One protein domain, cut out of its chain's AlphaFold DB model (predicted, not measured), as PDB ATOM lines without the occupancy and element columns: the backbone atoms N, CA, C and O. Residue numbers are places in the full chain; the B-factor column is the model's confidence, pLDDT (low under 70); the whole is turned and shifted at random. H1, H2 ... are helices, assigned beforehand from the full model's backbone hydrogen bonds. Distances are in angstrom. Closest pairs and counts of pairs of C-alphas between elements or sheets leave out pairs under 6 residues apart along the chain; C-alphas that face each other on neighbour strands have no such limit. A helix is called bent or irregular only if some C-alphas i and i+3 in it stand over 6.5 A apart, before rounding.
ATOM      1  N   ASP A 219     158.970 136.794 140.538       88.19
ATOM      2  CA  ASP A 219     159.412 135.537 141.152       88.19
ATOM      3  C   ASP A 219     160.217 135.824 142.436       88.19
ATOM      4  O   ASP A 219     161.364 136.283 142.341       88.19
ATOM      5  N   PRO A 220     159.659 135.565 143.639       90.50
ATOM      6  CA  PRO A 220     160.359 135.794 144.903       90.50
ATOM      7  C   PRO A 220     161.651 134.991 145.035       90.50
ATOM      8  O   PRO A 220     162.602 135.454 145.667       90.50
ATOM      9  N   TRP A 221     161.719 133.803 144.426       93.88
ATOM     10  CA  TRP A 221     162.893 132.944 144.521       93.88
ATOM     11  C   TRP A 221     164.056 133.492 143.716       93.88
ATOM     12  O   TRP A 221     165.181 133.462 144.209       93.88
ATOM     13  N   ASN A 222     163.804 134.064 142.539       92.81
ATOM     14  CA  ASN A 222     164.862 134.715 141.763       92.81
ATOM     15  C   ASN A 222     165.476 135.888 142.536       92.81
ATOM     16  O   ASN A 222     166.700 136.016 142.591       92.81
ATOM     17  N   ILE A 223     164.646 136.686 143.212       92.81
ATOM     18  CA  ILE A 223     165.121 137.790 144.055       92.81
ATOM     19  C   ILE A 223     165.886 137.257 145.268       92.81
ATOM     20  O   ILE A 223     166.970 137.745 145.584       92.81
ATOM     21  N   ALA A 224     165.358 136.239 145.950       95.38
ATOM     22  CA  ALA A 224     166.036 135.626 147.086       95.38
ATOM     23  C   ALA A 224     167.396 135.041 146.674       95.38
ATOM     24  O   ALA A 224     168.395 135.287 147.348       95.38
ATOM     25  N   LEU A 225     167.480 134.331 145.547       95.19
ATOM     26  CA  LEU A 225     168.729 133.777 145.020       95.19
ATOM     27  C   LEU A 225     169.725 134.879 144.644       95.19
ATOM     28  O   LEU A 225     170.902 134.762 144.987       95.19
ATOM     29  N   PHE A 226     169.257 135.974 144.038       92.88
ATOM     30  CA  PHE A 226     170.072 137.159 143.765       92.88
ATOM     31  C   PHE A 226     170.660 137.770 145.051       92.88
ATOM     32  O   PHE A 226     171.851 138.078 145.108       92.88
ATOM     33  N   LEU A 227     169.853 137.903 146.108       94.50
ATOM     34  CA  LEU A 227     170.275 138.505 147.379       94.50
ATOM     35  C   LEU A 227     171.055 137.550 148.293       94.50
ATOM     36  O   LEU A 227     171.751 138.012 149.196       94.50
ATOM     37  N   THR A 228     170.953 136.236 148.087       95.62
ATOM     38  CA  THR A 228     171.577 135.204 148.933       95.62
ATOM     39  C   THR A 228     173.086 135.410 149.138       95.62
ATOM     40  O   THR A 228     173.518 135.476 150.292       95.62
ATOM     41  N   PRO A 229     173.924 135.552 148.092       93.75
ATOM     42  CA  PRO A 229     175.358 135.768 148.297       93.75
ATOM     43  C   PRO A 229     175.634 137.054 149.086       93.75
ATOM     44  O   PRO A 229     176.504 137.077 149.958       93.75
ATOM     45  N   LEU A 230     174.851 138.106 148.837       93.31
ATOM     46  CA  LEU A 230     174.994 139.389 149.512       93.31
ATOM     47  C   LEU A 230     174.637 139.301 151.003       93.31
ATOM     48  O   LEU A 230     175.413 139.755 151.843       93.31
ATOM     49  N   VAL A 231     173.500 138.691 151.359       95.38
ATOM     50  CA  VAL A 231     173.100 138.555 152.769       95.38
ATOM     51  C   VAL A 231     174.079 137.671 153.545       95.38
ATOM     52  O   VAL A 231     174.364 137.968 154.705       95.38
ATOM     53  N   LEU A 232     174.661 136.645 152.913       95.38
ATOM     54  CA  LEU A 232     175.709 135.826 153.529       95.38
ATOM     55  C   LEU A 232     176.944 136.667 153.864       95.38
ATOM     56  O   LEU A 232     177.420 136.615 154.999       95.38
ATOM     57  N   VAL A 233     177.423 137.489 152.923       94.06
ATOM     58  CA  VAL A 233     178.535 138.422 153.172       94.06
ATOM     59  C   VAL A 233     178.186 139.381 154.307       94.06
ATOM     60  O   VAL A 233     178.967 139.517 155.245       94.06
ATOM     61  N   VAL A 234     177.003 139.999 154.273       94.12
ATOM     62  CA  VAL A 234     176.544 140.942 155.304       94.12
ATOM     63  C   VAL A 234     176.503 140.287 156.689       94.12
ATOM     64  O   VAL A 234     177.063 140.831 157.639       94.12
ATOM     65  N   ILE A 235     175.901 139.101 156.814       94.56
ATOM     66  CA  ILE A 235     175.803 138.361 158.079       94.56
ATOM     67  C   ILE A 235     177.190 137.989 158.609       94.56
ATOM     68  O   ILE A 235     177.469 138.205 159.792       94.56
ATOM     69  N   VAL A 236     178.066 137.454 157.752       93.81
ATOM     70  CA  VAL A 236     179.420 137.035 158.141       93.81
ATOM     71  C   VAL A 236     180.253 138.238 158.573       93.81
ATOM     72  O   VAL A 236     180.866 138.201 159.640       93.81
ATOM     73  N   VAL A 237     180.241 139.325 157.796       92.75
ATOM     74  CA  VAL A 237     180.949 140.569 158.131       92.75
ATOM     75  C   VAL A 237     180.462 141.103 159.471       92.75
ATOM     76  O   VAL A 237     181.285 141.355 160.352       92.75
ATOM     77  N   THR A 238     179.147 141.200 159.675       92.69
ATOM     78  CA  THR A 238     178.569 141.643 160.947       92.69
ATOM     79  C   THR A 238     179.015 140.750 162.107       92.69
ATOM     80  O   THR A 238     179.501 141.260 163.118       92.69
ATOM     81  N   ALA A 239     178.933 139.424 161.967       92.00
ATOM     82  CA  ALA A 239     179.356 138.489 163.010       92.00
ATOM     83  C   ALA A 239     180.848 138.639 163.369       92.00
ATOM     84  O   ALA A 239     181.209 138.615 164.550       92.00
ATOM     85  N   VAL A 240     181.712 138.848 162.370       89.88
ATOM     86  CA  VAL A 240     183.154 139.061 162.568       89.88
ATOM     87  C   VAL A 240     183.437 140.405 163.241       89.88
ATOM     88  O   VAL A 240     184.215 140.440 164.197       89.88
ATOM     89  N   VAL A 241     182.816 141.494 162.772       88.62
ATOM     90  CA  VAL A 241     182.977 142.849 163.337       88.62
ATOM     91  C   VAL A 241     182.594 142.860 164.812       88.62
ATOM     92  O   VAL A 241     183.325 143.404 165.638       88.62
ATOM     93  N   ILE A 242     181.478 142.214 165.143       87.62
ATOM     94  CA  ILE A 242     180.992 142.128 166.514       87.62
ATOM     95  C   ILE A 242     181.909 141.252 167.376       87.62
ATOM     96  O   ILE A 242     182.262 141.628 168.495       87.62
ATOM     97  N   GLY A 243     182.319 140.095 166.852       81.50
ATOM     98  CA  GLY A 243     183.171 139.146 167.554       81.50
ATOM     99  C   GLY A 243     182.545 138.541 168.823       81.50
ATOM    100  O   GLY A 243     181.386 138.785 169.172       81.50
ATOM    101  N   PRO A 244     183.302 137.695 169.542       75.50
ATOM    102  CA  PRO A 244     182.902 137.222 170.858       75.50
ATOM    103  C   PRO A 244     183.022 138.369 171.873       75.50
ATOM    104  O   PRO A 244     184.123 138.807 172.192       75.50
ATOM    105  N   GLY A 245     181.880 138.874 172.347       62.50
ATOM    106  CA  GLY A 245     181.811 139.924 173.369       62.50
ATOM    107  C   GLY A 245     181.741 139.379 174.802       62.50
ATOM    108  O   GLY A 245     181.324 138.240 175.018       62.50
ATOM    109  N   HIS A 246     182.103 140.223 175.773       55.12
ATOM    110  CA  HIS A 246     182.090 139.936 177.219       55.12
ATOM    111  C   HIS A 246     180.883 140.532 177.976       55.12
ATOM    112  O   HIS A 246     180.839 140.471 179.201       55.12
ATOM    113  N   ASP A 247     179.887 141.090 177.279       62.94
ATOM    114  CA  ASP A 247     178.731 141.720 177.932       62.94
ATOM    115  C   ASP A 247     177.685 140.722 178.459       62.94
ATOM    116  O   ASP A 247     177.419 139.671 177.869       62.94
ATOM    117  N   ALA A 248     176.997 141.114 179.537       55.44
ATOM    118  CA  ALA A 248     175.969 140.310 180.207       55.44
ATOM    119  C   ALA A 248     174.753 139.967 179.316       55.44
ATOM    120  O   ALA A 248     174.116 138.935 179.509       55.44
ATOM    121  N   ARG A 249     174.437 140.803 178.313       71.94
ATOM    122  CA  ARG A 249     173.393 140.543 177.292       71.94
ATOM    123  C   ARG A 249     173.969 140.143 175.934       71.94
ATOM    124  O   ARG A 249     173.266 140.208 174.927       71.94
ATOM    125  N   SER A 250     175.245 139.759 175.899       80.75
ATOM    126  CA  SER A 250     176.018 139.681 174.659       80.75
ATOM    127  C   SER A 250     175.388 138.794 173.594       80.75
ATOM    128  O   SER A 250     175.567 139.082 172.421       80.75
ATOM    129  N   TRP A 251     174.675 137.719 173.939       87.06
ATOM    130  CA  TRP A 251     174.054 136.869 172.919       87.06
ATOM    131  C   TRP A 251     172.851 137.551 172.246       87.06
ATOM    132  O   TRP A 251     172.762 137.528 171.024       87.06
ATOM    133  N   VAL A 252     171.978 138.224 173.009       90.44
ATOM    134  CA  VAL A 252     170.790 138.912 172.466       90.44
ATOM    135  C   VAL A 252     171.215 140.042 171.539       90.44
ATOM    136  O   VAL A 252     170.727 140.141 170.418       90.44
ATOM    137  N   THR A 253     172.149 140.884 171.986       91.38
ATOM    138  CA  THR A 253     172.626 142.025 171.195       91.38
ATOM    139  C   THR A 253     173.347 141.574 169.927       91.38
ATOM    140  O   THR A 253     173.148 142.173 168.873       91.38
ATOM    141  N   ARG A 254     174.111 140.475 169.996       91.62
ATOM    142  CA  ARG A 254     174.734 139.834 168.829       91.62
ATOM    143  C   ARG A 254     173.706 139.336 167.822       91.62
ATOM    144  O   ARG A 254     173.798 139.680 166.646       91.62
ATOM    145  N   SER A 255     172.714 138.580 168.285       93.81
ATOM    146  CA  SER A 255     171.642 138.073 167.425       93.81
ATOM    147  C   SER A 255     170.838 139.208 166.799       93.81
ATOM    148  O   SER A 255     170.535 139.147 165.612       93.81
ATOM    149  N   LEU A 256     170.550 140.274 167.554       95.75
ATOM    150  CA  LEU A 256     169.878 141.464 167.028       95.75
ATOM    151  C   LEU A 256     170.713 142.184 165.976       95.75
ATOM    152  O   LEU A 256     170.154 142.653 164.997       95.75
ATOM    153  N   ALA A 257     172.031 142.271 166.138       95.50
ATOM    154  CA  ALA A 257     172.878 142.937 165.158       95.50
ATOM    155  C   ALA A 257     172.990 142.145 163.849       95.50
ATOM    156  O   ALA A 257     172.848 142.719 162.766       95.50
ATOM    157  N   VAL A 258     173.175 140.822 163.938       96.12
ATOM    158  CA  VAL A 258     173.144 139.930 162.768       96.12
ATOM    159  C   VAL A 258     171.769 139.978 162.102       96.12
ATOM    160  O   VAL A 258     171.677 140.211 160.898       96.12
ATOM    161  N   GLY A 259     170.703 139.850 162.896       97.56
ATOM    162  CA  GLY A 259     169.323 139.929 162.427       97.56
ATOM    163  C   GLY A 259     169.009 141.266 161.763       97.56
ATOM    164  O   GLY A 259     168.467 141.278 160.668       97.56
ATOM    165  N   ALA A 260     169.411 142.392 162.355       97.94
ATOM    166  CA  ALA A 260     169.191 143.721 161.788       97.94
ATOM    167  C   ALA A 260     169.961 143.940 160.482       97.94
ATOM    168  O   ALA A 260     169.443 144.592 159.579       97.94
ATOM    169  N   SER A 261     171.162 143.372 160.360       97.31
ATOM    170  CA  SER A 261     171.947 143.452 159.123       97.31
ATOM    171  C   SER A 261     171.303 142.636 157.998       97.31
ATOM    172  O   SER A 261     171.251 143.095 156.863       97.31
ATOM    173  N   GLY A 262     170.796 141.441 158.317       97.69
ATOM    174  CA  GLY A 262     170.192 140.533 157.341       97.69
ATOM    175  C   GLY A 262     168.703 140.761 157.065       97.69
ATOM    176  O   GLY A 262     168.214 140.293 156.044       97.69
ATOM    177  N   ALA A 263     167.974 141.475 157.928       98.00
ATOM    178  CA  ALA A 263     166.519 141.640 157.836       98.00
ATOM    179  C   ALA A 263     166.001 142.115 156.462       98.00
ATOM    180  O   ALA A 263     164.991 141.560 156.017       98.00
ATOM    181  N   PRO A 264     166.669 143.040 155.738       97.75
ATOM    182  CA  PRO A 264     166.218 143.450 154.409       97.75
ATOM    183  C   PRO A 264     166.151 142.310 153.383       97.75
ATOM    184  O   PRO A 264     165.400 142.416 152.421       97.75
ATOM    185  N   PHE A 265     166.851 141.188 153.592       97.50
ATOM    186  CA  PHE A 265     166.729 139.997 152.742       97.50
ATOM    187  C   PHE A 265     165.285 139.485 152.652       97.50
ATOM    188  O   PHE A 265     164.859 139.023 151.595       97.50
ATOM    189  N   LEU A 266     164.504 139.616 153.731       97.06
ATOM    190  CA  LEU A 266     163.104 139.180 153.764       97.06
ATOM    191  C   LEU A 266     162.199 140.003 152.831       97.06
ATOM    192  O   LEU A 266     161.100 139.556 152.507       97.06
ATOM    193  N   LEU A 267     162.663 141.160 152.342       94.38
ATOM    194  CA  LEU A 267     161.951 141.947 151.330       94.38
ATOM    195  C   LEU A 267     161.873 141.226 149.976       94.38
ATOM    196  O   LEU A 267     160.973 141.534 149.199       94.38
ATOM    197  N   SER A 268     162.712 140.208 149.733       93.56
ATOM    198  CA  SER A 268     162.572 139.300 148.580       93.56
ATOM    199  C   SER A 268     161.204 138.621 148.499       93.56
ATOM    200  O   SER A 268     160.757 138.291 147.408       93.56
ATOM    201  N   PHE A 269     160.512 138.467 149.631       91.38
ATOM    202  CA  PHE A 269     159.156 137.921 149.702       91.38
ATOM    203  C   PHE A 269     158.079 139.010 149.821       91.38
ATOM    204  O   PHE A 269     156.894 138.699 149.911       91.38
ATOM    205  N   GLY A 270     158.469 140.285 149.858       83.81
ATOM    206  CA  GLY A 270     157.581 141.431 150.059       83.81
ATOM    207  C   GLY A 270     157.474 142.363 148.851       83.81
ATOM    208  O   GLY A 270     156.515 143.124 148.768       83.81
ATOM    209  N   GLY A 271     158.402 142.297 147.896       83.81
ATOM    210  CA  GLY A 271     158.327 143.087 146.673       83.81
ATOM    211  C   GLY A 271     159.410 142.750 145.655       83.81
ATOM    212  O   GLY A 271     160.325 141.973 145.914       83.81
ATOM    213  N   TRP A 272     159.293 143.366 144.482       83.69
ATOM    214  CA  TRP A 272     160.013 142.960 143.275       83.69
ATOM    215  C   TRP A 272     161.346 143.694 143.030       83.69
ATOM    216  O   TRP A 272     162.075 143.354 142.102       83.69
ATOM    217  N   ASP A 273     161.671 144.719 143.821       87.88
ATOM    218  CA  ASP A 273     162.816 145.609 143.576       87.88
ATOM    219  C   ASP A 273     164.119 145.056 144.179       87.88
ATOM    220  O   ASP A 273     164.600 145.489 145.228       87.88
ATOM    221  N   GLN A 274     164.689 144.052 143.509       90.38
ATOM    222  CA  GLN A 274     165.866 143.325 143.993       90.38
ATOM    223  C   GLN A 274     167.090 144.220 144.254       90.38
ATOM    224  O   GLN A 274     167.826 143.987 145.214       90.38
ATOM    225  N   HIS A 275     167.312 145.258 143.442       90.94
ATOM    226  CA  HIS A 275     168.477 146.135 143.588       90.94
ATOM    227  C   HIS A 275     168.294 147.112 144.750       90.94
ATOM    228  O   HIS A 275     169.236 147.327 145.517       90.94
ATOM    229  N   ARG A 276     167.070 147.604 144.981       91.56
ATOM    230  CA  ARG A 276     166.746 148.345 146.206       91.56
ATOM    231  C   ARG A 276     166.918 147.487 147.454       91.56
ATOM    232  O   ARG A 276     167.468 147.957 148.447       91.56
ATOM    233  N   TRP A 277     166.520 146.216 147.423       94.31
ATOM    234  CA  TRP A 277     166.739 145.302 148.552       94.31
ATOM    235  C   TRP A 277     168.229 145.068 148.827       94.31
ATOM    236  O   TRP A 277     168.652 145.073 149.986       94.31
ATOM    237  N   ALA A 278     169.041 144.947 147.775       94.00
ATOM    238  CA  ALA A 278     170.493 144.873 147.895       94.00
ATOM    239  C   ALA A 278     171.089 146.166 148.482       94.00
ATOM    240  O   ALA A 278     171.942 146.110 149.373       94.00
ATOM    241  N   PHE A 279     170.610 147.335 148.049       94.00
ATOM    242  CA  PHE A 279     170.967 148.621 148.643       94.00
ATOM    243  C   PHE A 279     170.629 148.672 150.142       94.00
ATOM    244  O   PHE A 279     171.499 149.009 150.950       94.00
ATOM    245  N   LEU A 280     169.419 148.268 150.540       96.06
ATOM    246  CA  LEU A 280     168.999 148.268 151.945       96.06
ATOM    247  C   LEU A 280     169.818 147.298 152.810       96.06
ATOM    248  O   LEU A 280     170.119 147.633 153.955       96.06
ATOM    249  N   LEU A 281     170.255 146.148 152.277       95.94
ATOM    250  CA  LEU A 281     171.221 145.268 152.955       95.94
ATOM    251  C   LEU A 281     172.543 145.999 153.245       95.94
ATOM    252  O   LEU A 281     173.070 145.918 154.358       95.94
ATOM    253  N   CYS A 282     173.056 146.762 152.274       94.94
ATOM    254  CA  CYS A 282     174.275 147.557 152.447       94.94
ATOM    255  C   CYS A 282     174.089 148.665 153.492       94.94
ATOM    256  O   CYS A 282     174.950 148.859 154.354       94.94
ATOM    257  N   VAL A 283     172.966 149.386 153.431       95.94
ATOM    258  CA  VAL A 283     172.645 150.448 154.394       95.94
ATOM    259  C   VAL A 283     172.519 149.871 155.801       95.94
ATOM    260  O   VAL A 283     173.129 150.404 156.727       95.94
ATOM    261  N   ASN A 284     171.802 148.761 155.978       97.38
ATOM    262  CA  ASN A 284     171.647 148.131 157.286       97.38
ATOM    263  C   ASN A 284     172.978 147.618 157.847       97.38
ATOM    264  O   ASN A 284     173.231 147.824 159.034       97.38
ATOM    265  N   LEU A 285     173.862 147.045 157.018       95.69
ATOM    266  CA  LEU A 285     175.228 146.705 157.434       95.69
ATOM    267  C   LEU A 285     175.959 147.940 157.986       95.69
ATOM    268  O   LEU A 285     176.529 147.890 159.076       95.69
ATOM    269  N   VAL A 286     175.918 149.061 157.258       94.94
ATOM    270  CA  VAL A 286     176.564 150.318 157.666       94.94
ATOM    271  C   VAL A 286     175.950 150.875 158.952       94.94
ATOM    272  O   VAL A 286     176.683 151.280 159.854       94.94
ATOM    273  N   LEU A 287     174.623 150.875 159.079       96.38
ATOM    274  CA  LEU A 287     173.930 151.360 160.272       96.38
ATOM    275  C   LEU A 287     174.235 150.494 161.502       96.38
ATOM    276  O   LEU A 287     174.525 151.034 162.571       96.38
ATOM    277  N   VAL A 288     174.221 149.166 161.359       96.00
ATOM    278  CA  VAL A 288     174.577 148.230 162.436       96.00
ATOM    279  C   VAL A 288     176.035 148.413 162.845       96.00
ATOM    280  O   VAL A 288     176.316 148.588 164.033       96.00
ATOM    281  N   ALA A 289     176.958 148.459 161.880       93.44
ATOM    282  CA  ALA A 289     178.371 148.707 162.147       93.44
ATOM    283  C   ALA A 289     178.590 150.066 162.828       93.44
ATOM    284  O   ALA A 289     179.387 150.164 163.759       93.44
ATOM    285  N   TRP A 290     177.845 151.102 162.430       92.94
ATOM    286  CA  TRP A 290     177.892 152.413 163.069       92.94
ATOM    287  C   TRP A 290     177.430 152.369 164.527       92.94
ATOM    288  O   TRP A 290     178.092 152.949 165.396       92.94
ATOM    289  N   VAL A 291     176.306 151.702 164.814       92.69
ATOM    290  CA  VAL A 291     175.795 151.534 166.184       92.69
ATOM    291  C   VAL A 291     176.813 150.781 167.039       92.69
ATOM    292  O   VAL A 291     177.101 151.235 168.145       92.69
ATOM    293  N   TRP A 292     177.407 149.716 166.495       90.69
ATOM    294  CA  TRP A 292     178.322 148.831 167.214       90.69
ATOM    295  C   TRP A 292     179.722 149.416 167.451       90.69
ATOM    296  O   TRP A 292     180.242 149.327 168.556       90.69
ATOM    297  N   CYS A 293     180.347 150.016 166.431       87.75
ATOM    298  CA  CYS A 293     181.753 150.439 166.484       87.75
ATOM    299  C   CYS A 293     181.922 151.768 167.239       87.75
ATOM    300  O   CYS A 293     182.083 152.828 166.628       87.75
ATOM    301  N   ASP A 294     181.810 151.746 168.565       83.12
ATOM    302  CA  ASP A 294     181.847 152.923 169.434       83.12
ATOM    303  C   ASP A 294     183.188 153.213 170.122       83.12
ATOM    304  O   ASP A 294     183.282 154.183 170.878       83.12
ATOM    305  N   GLY A 295     184.225 152.444 169.799       75.88
ATOM    306  CA  GLY A 295     185.571 152.527 170.365       75.88
ATOM    307  C   GLY A 295     185.929 151.332 171.243       75.88
ATOM    308  O   GLY A 295     187.073 151.232 171.685       75.88
ATOM    309  N   ARG A 296     184.978 150.426 171.495       73.00
ATOM    310  CA  ARG A 296     185.190 149.174 172.243       73.00
ATOM    311  C   ARG A 296     185.561 147.994 171.346       73.00
ATOM    312  O   ARG A 296     185.952 146.940 171.842       73.00
ATOM    313  N   GLU A 297     185.413 148.141 170.035       78.56
ATOM    314  CA  GLU A 297     185.667 147.090 169.061       78.56
ATOM    315  C   GLU A 297     187.162 146.817 168.842       78.56
ATOM    316  O   GLU A 297     188.030 147.677 169.004       78.56
ATOM    317  N   ASN A 298     187.473 145.612 168.355       80.81
ATOM    318  CA  ASN A 298     188.790 145.345 167.792       80.81
ATOM    319  C   ASN A 298     188.913 146.073 166.443       80.81
ATOM    320  O   ASN A 298     188.484 145.560 165.409       80.81
ATOM    321  N   MET A 299     189.521 147.261 166.461       82.56
ATOM    322  CA  MET A 299     189.625 148.143 165.295       82.56
ATOM    323  C   MET A 299     190.236 147.452 164.068       82.56
ATOM    324  O   MET A 299     189.723 147.616 162.965       82.56
ATOM    325  N   LYS A 300     191.290 146.638 164.239       83.38
ATOM    326  CA  LYS A 300     191.907 145.904 163.117       83.38
ATOM    327  C   LYS A 300     190.905 144.949 162.472       83.38
ATOM    328  O   LYS A 300     190.765 144.937 161.253       83.38
ATOM    329  N   ARG A 301     190.183 144.184 163.294       82.94
ATOM    330  CA  ARG A 301     189.154 143.251 162.825       82.94
ATOM    331  C   ARG A 301     188.018 143.981 162.115       82.94
ATOM    332  O   ARG A 301     187.620 143.550 161.041       82.94
ATOM    333  N   ALA A 302     187.538 145.083 162.691       82.00
ATOM    334  CA  ALA A 302     186.457 145.874 162.118       82.00
ATOM    335  C   ALA A 302     186.846 146.462 160.754       82.00
ATOM    336  O   ALA A 302     186.100 146.308 159.792       82.00
ATOM    337  N   VAL A 303     188.036 147.064 160.644       85.00
ATOM    338  CA  VAL A 303     188.536 147.635 159.382       85.00
ATOM    339  C   VAL A 303     188.681 146.561 158.306       85.00
ATOM    340  O   VAL A 303     188.209 146.763 157.191       85.00
ATOM    341  N   VAL A 304     189.288 145.414 158.630       83.25
ATOM    342  CA  VAL A 304     189.482 144.327 157.657       83.25
ATOM    343  C   VAL A 304     188.143 143.740 157.214       83.25
ATOM    344  O   VAL A 304     187.907 143.608 156.017       83.25
ATOM    345  N   ALA A 305     187.251 143.425 158.155       83.50
ATOM    346  CA  ALA A 305     185.963 142.815 157.837       83.50
ATOM    347  C   ALA A 305     185.064 143.755 157.023       83.50
ATOM    348  O   ALA A 305     184.483 143.327 156.031       83.50
ATOM    349  N   LEU A 306     184.987 145.038 157.391       84.06
ATOM    350  CA  LEU A 306     184.195 146.022 156.651       84.06
ATOM    351  C   LEU A 306     184.814 146.336 155.287       84.06
ATOM    352  O   LEU A 306     184.082 146.444 154.310       84.06
ATOM    353  N   GLY A 307     186.143 146.441 155.200       83.44
ATOM    354  CA  GLY A 307     186.840 146.670 153.935       83.44
ATOM    355  C   GLY A 307     186.627 145.527 152.942       83.44
ATOM    356  O   GLY A 307     186.221 145.770 151.809       83.44
ATOM    357  N   LEU A 308     186.829 144.280 153.382       82.06
ATOM    358  CA  LEU A 308     186.579 143.095 152.556       82.06
ATOM    359  C   LEU A 308     185.095 142.939 152.223       82.06
ATOM    360  O   LEU A 308     184.762 142.648 151.082       82.06
ATOM    361  N   GLY A 309     184.210 143.170 153.195       80.56
ATOM    362  CA  GLY A 309     182.768 143.136 152.991       80.56
ATOM    363  C   GLY A 309     182.332 144.100 151.898       80.56
ATOM    364  O   GLY A 309     181.742 143.678 150.912       80.56
ATOM    365  N   LEU A 310     182.690 145.379 152.019       80.38
ATOM    366  CA  LEU A 310     182.357 146.388 151.015       80.38
ATOM    367  C   LEU A 310     182.963 146.060 149.648       80.38
ATOM    368  O   LEU A 310     182.298 146.259 148.640       80.38
ATOM    369  N   LEU A 311     184.178 145.507 149.600       82.38
ATOM    370  CA  LEU A 311     184.787 145.070 148.345       82.38
ATOM    371  C   LEU A 311     184.008 143.915 147.699       82.38
ATOM    372  O   LEU A 311     183.721 143.974 146.510       82.38
ATOM    373  N   LEU A 312     183.581 142.908 148.459       79.62
ATOM    374  CA  LEU A 312     182.749 141.828 147.913       79.62
ATOM    375  C   LEU A 312     181.401 142.352 147.396       79.62
ATOM    376  O   LEU A 312     180.930 141.915 146.347       79.62
ATOM    377  N   ILE A 313     180.817 143.328 148.090       81.06
ATOM    378  CA  ILE A 313     179.539 143.946 147.718       81.06
ATOM    379  C   ILE A 313     179.681 144.841 146.471       81.06
ATOM    380  O   ILE A 313     178.719 144.965 145.711       81.06
ATOM    381  N   THR A 314     180.870 145.390 146.166       80.31
ATOM    382  CA  THR A 314     181.052 146.206 144.940       80.31
ATOM    383  C   THR A 314     180.763 145.440 143.653       80.31
ATOM    384  O   THR A 314     180.479 146.058 142.629       80.31
ATOM    385  N   HIS A 315     180.799 144.109 143.702       79.62
ATOM    386  CA  HIS A 315     180.496 143.252 142.561       79.62
ATOM    387  C   HIS A 315     179.003 142.937 142.401       79.62
ATOM    388  O   HIS A 315     178.624 142.302 141.419       79.62
ATOM    389  N   THR A 316     178.143 143.371 143.327       79.19
ATOM    390  CA  THR A 316     176.694 143.239 143.167       79.19
ATOM    391  C   THR A 316     176.193 144.306 142.187       79.19
ATOM    392  O   THR A 316     176.349 145.497 142.468       79.19
ATOM    393  N   PRO A 317     175.577 143.924 141.052       78.19
ATOM    394  CA  PRO A 317     174.995 144.898 140.141       78.19
ATOM    395  C   PRO A 317     173.847 145.630 140.845       78.19
ATOM    396  O   PRO A 317     172.976 145.012 141.461       78.19
ATOM    397  N   MET A 318     173.868 146.956 140.773       79.19
ATOM    398  CA  MET A 318     172.862 147.844 141.356       79.19
ATOM    399  C   MET A 318     172.222 148.631 140.216       79.19
ATOM    400  O   MET A 318     172.564 149.792 139.985       79.19
ATOM    401  N   ASP A 319     171.358 147.956 139.462       80.50
ATOM    402  CA  ASP A 319     170.566 148.598 138.419       80.50
ATOM    403  C   ASP A 319     169.380 149.330 139.044       80.50
ATOM    404  O   ASP A 319     168.898 148.968 140.119       80.50
ATOM    405  N   TYR A 320     168.918 150.389 138.389       74.94
ATOM    406  CA  TYR A 320     167.819 151.178 138.911       74.94
ATOM    407  C   TYR A 320     166.468 150.655 138.433       74.94
ATOM    408  O   TYR A 320     166.296 150.298 137.267       74.94
ATOM    409  N   PHE A 321     165.492 150.647 139.342       67.56
ATOM    410  CA  PHE A 321     164.172 150.059 139.111       67.56
ATOM    411  C   PHE A 321     163.419 150.653 137.907       67.56
ATOM    412  O   PHE A 321     162.616 149.975 137.272       67.56
ATOM    413  N   ASP A 322     163.674 151.907 137.552       61.81
ATOM    414  CA  ASP A 322     163.029 152.581 136.427       61.81
ATOM    415  C   ASP A 322     163.838 152.553 135.126       61.81
ATOM    416  O   ASP A 322     163.630 153.381 134.241       61.81
ATOM    417  N   GLY A 323     164.740 151.577 134.991       59.38
ATOM    418  CA  GLY A 323     165.474 151.308 133.753       59.38
ATOM    419  C   GLY A 323     166.670 152.230 133.520       59.38
ATOM    420  O   GLY A 323     167.394 152.062 132.536       59.38
ATOM    421  N   PHE A 324     166.916 153.175 134.428       63.00
ATOM    422  CA  PHE A 324     168.124 153.987 134.418       63.00
ATOM    423  C   PHE A 324     169.335 153.157 134.869       63.00
ATOM    424  O   PHE A 324     169.219 152.149 135.567       63.00
ATOM    425  N   LYS A 325     170.533 153.593 134.482       63.78
ATOM    426  CA  LYS A 325     171.789 152.972 134.917       63.78
ATOM    427  C   LYS A 325     172.630 153.986 135.667       63.78
ATOM    428  O   LYS A 325     172.593 155.177 135.362       63.78
ATOM    429  N   SER A 326     173.399 153.504 136.640       63.84
ATOM    430  CA  SER A 326     174.405 154.342 137.291       63.84
ATOM    431  C   SER A 326     175.389 154.870 136.250       63.84
ATOM    432  O   SER A 326     175.784 154.151 135.327       63.84
TER     433      SER A 326
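AT A GLANCE: This is residues 219 to 326 of the 356 residues of an uncharacterized protein of Streptomyces regalis (UniProt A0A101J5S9). Four helices run up and down side by side in an elongated bundle: H1, H2 and H3 make a triangle, and H4 packs on H1 on the side away from H2. H1 and H2 are kinked, and after H4 a tail with no named element, residues 314 to 326, runs on past the end of H4, its C-alphas 13 to 25 A from the mean of all C-alphas. The printed part has 108 residues, with four named helices in the order H1, H2, H3, H4 and no named strand, and its class is all helix. The whole is compact, with a radius of gyration of the C-alphas of 14.6 A, and the C-alphas span 46 by 25 by 18 A.

IN THESE COORDINATES: H1, residues 220 to 242, begins with C-alpha 220 at (160.359, 135.794, 144.903) and is 30.5 A long from first to last C-alpha. It is irregular, with C-alphas 226 and 229 7.1 A apart, and has a kink of 45 degrees near residue 227. H2, residues 250 to 269, is 30.2 A long, from C-alpha 250 at (176.018, 139.681, 174.659). It is irregular too, with C-alphas 261 and 264 7.4 A apart, and has a kink of 44 degrees near residue 262. H3, residues 274 to 292, is 26.9 A long. H4, residues 299 to 313, is 20.7 A long and ends with C-alpha 313 at (179.539, 143.946, 147.718).

HOW THE PARTS SIT: H1 is the hub and touches the three other helices. H1 and H2 form a helical hairpin at a shallow tilt of 19 degrees; their closest C-alphas, of Ala 224 and Ser 268, are 5.3 A apart. H1 and H3 touch and run the same way at a shallow tilt of 14 degrees, the closest C-alphas being those of Ile 223 and Gln 274, 5.6 A apart. H4 touches H1, running the opposite way at 14 degrees, a shallow tilt, with the C-alphas of Val 241 and Ala 302 closest at 4.8 A. H2 and H3 form a second helical hairpin, at a shallow tilt of 14 degrees; their closest C-alphas, of Ser 261 and Leu 285, are 4.9 A apart. H3 and H4 are close but not clearly touching, their closest C-alphas, of Cys 282 and Ile 313, 7.9 A apart. H2 and H4 are apart. In H3 and H4 every O i to N i+4 pair is within hydrogen-bond range; in H1 17 of 19 pairs are, and in H2 10 of 16.

THE WHOLE: The C-alphas farthest apart, of Ala 248 and Gly 323, are 48.9 A apart. The printed part has no cut. The link from H2 to H3 is tight, those from H1 to H2 and from H3 to H4 are short, and no link is long. The mean pLDDT of the printed part is 86.6; residues 245 to 248 and 321 to 326 are under 70.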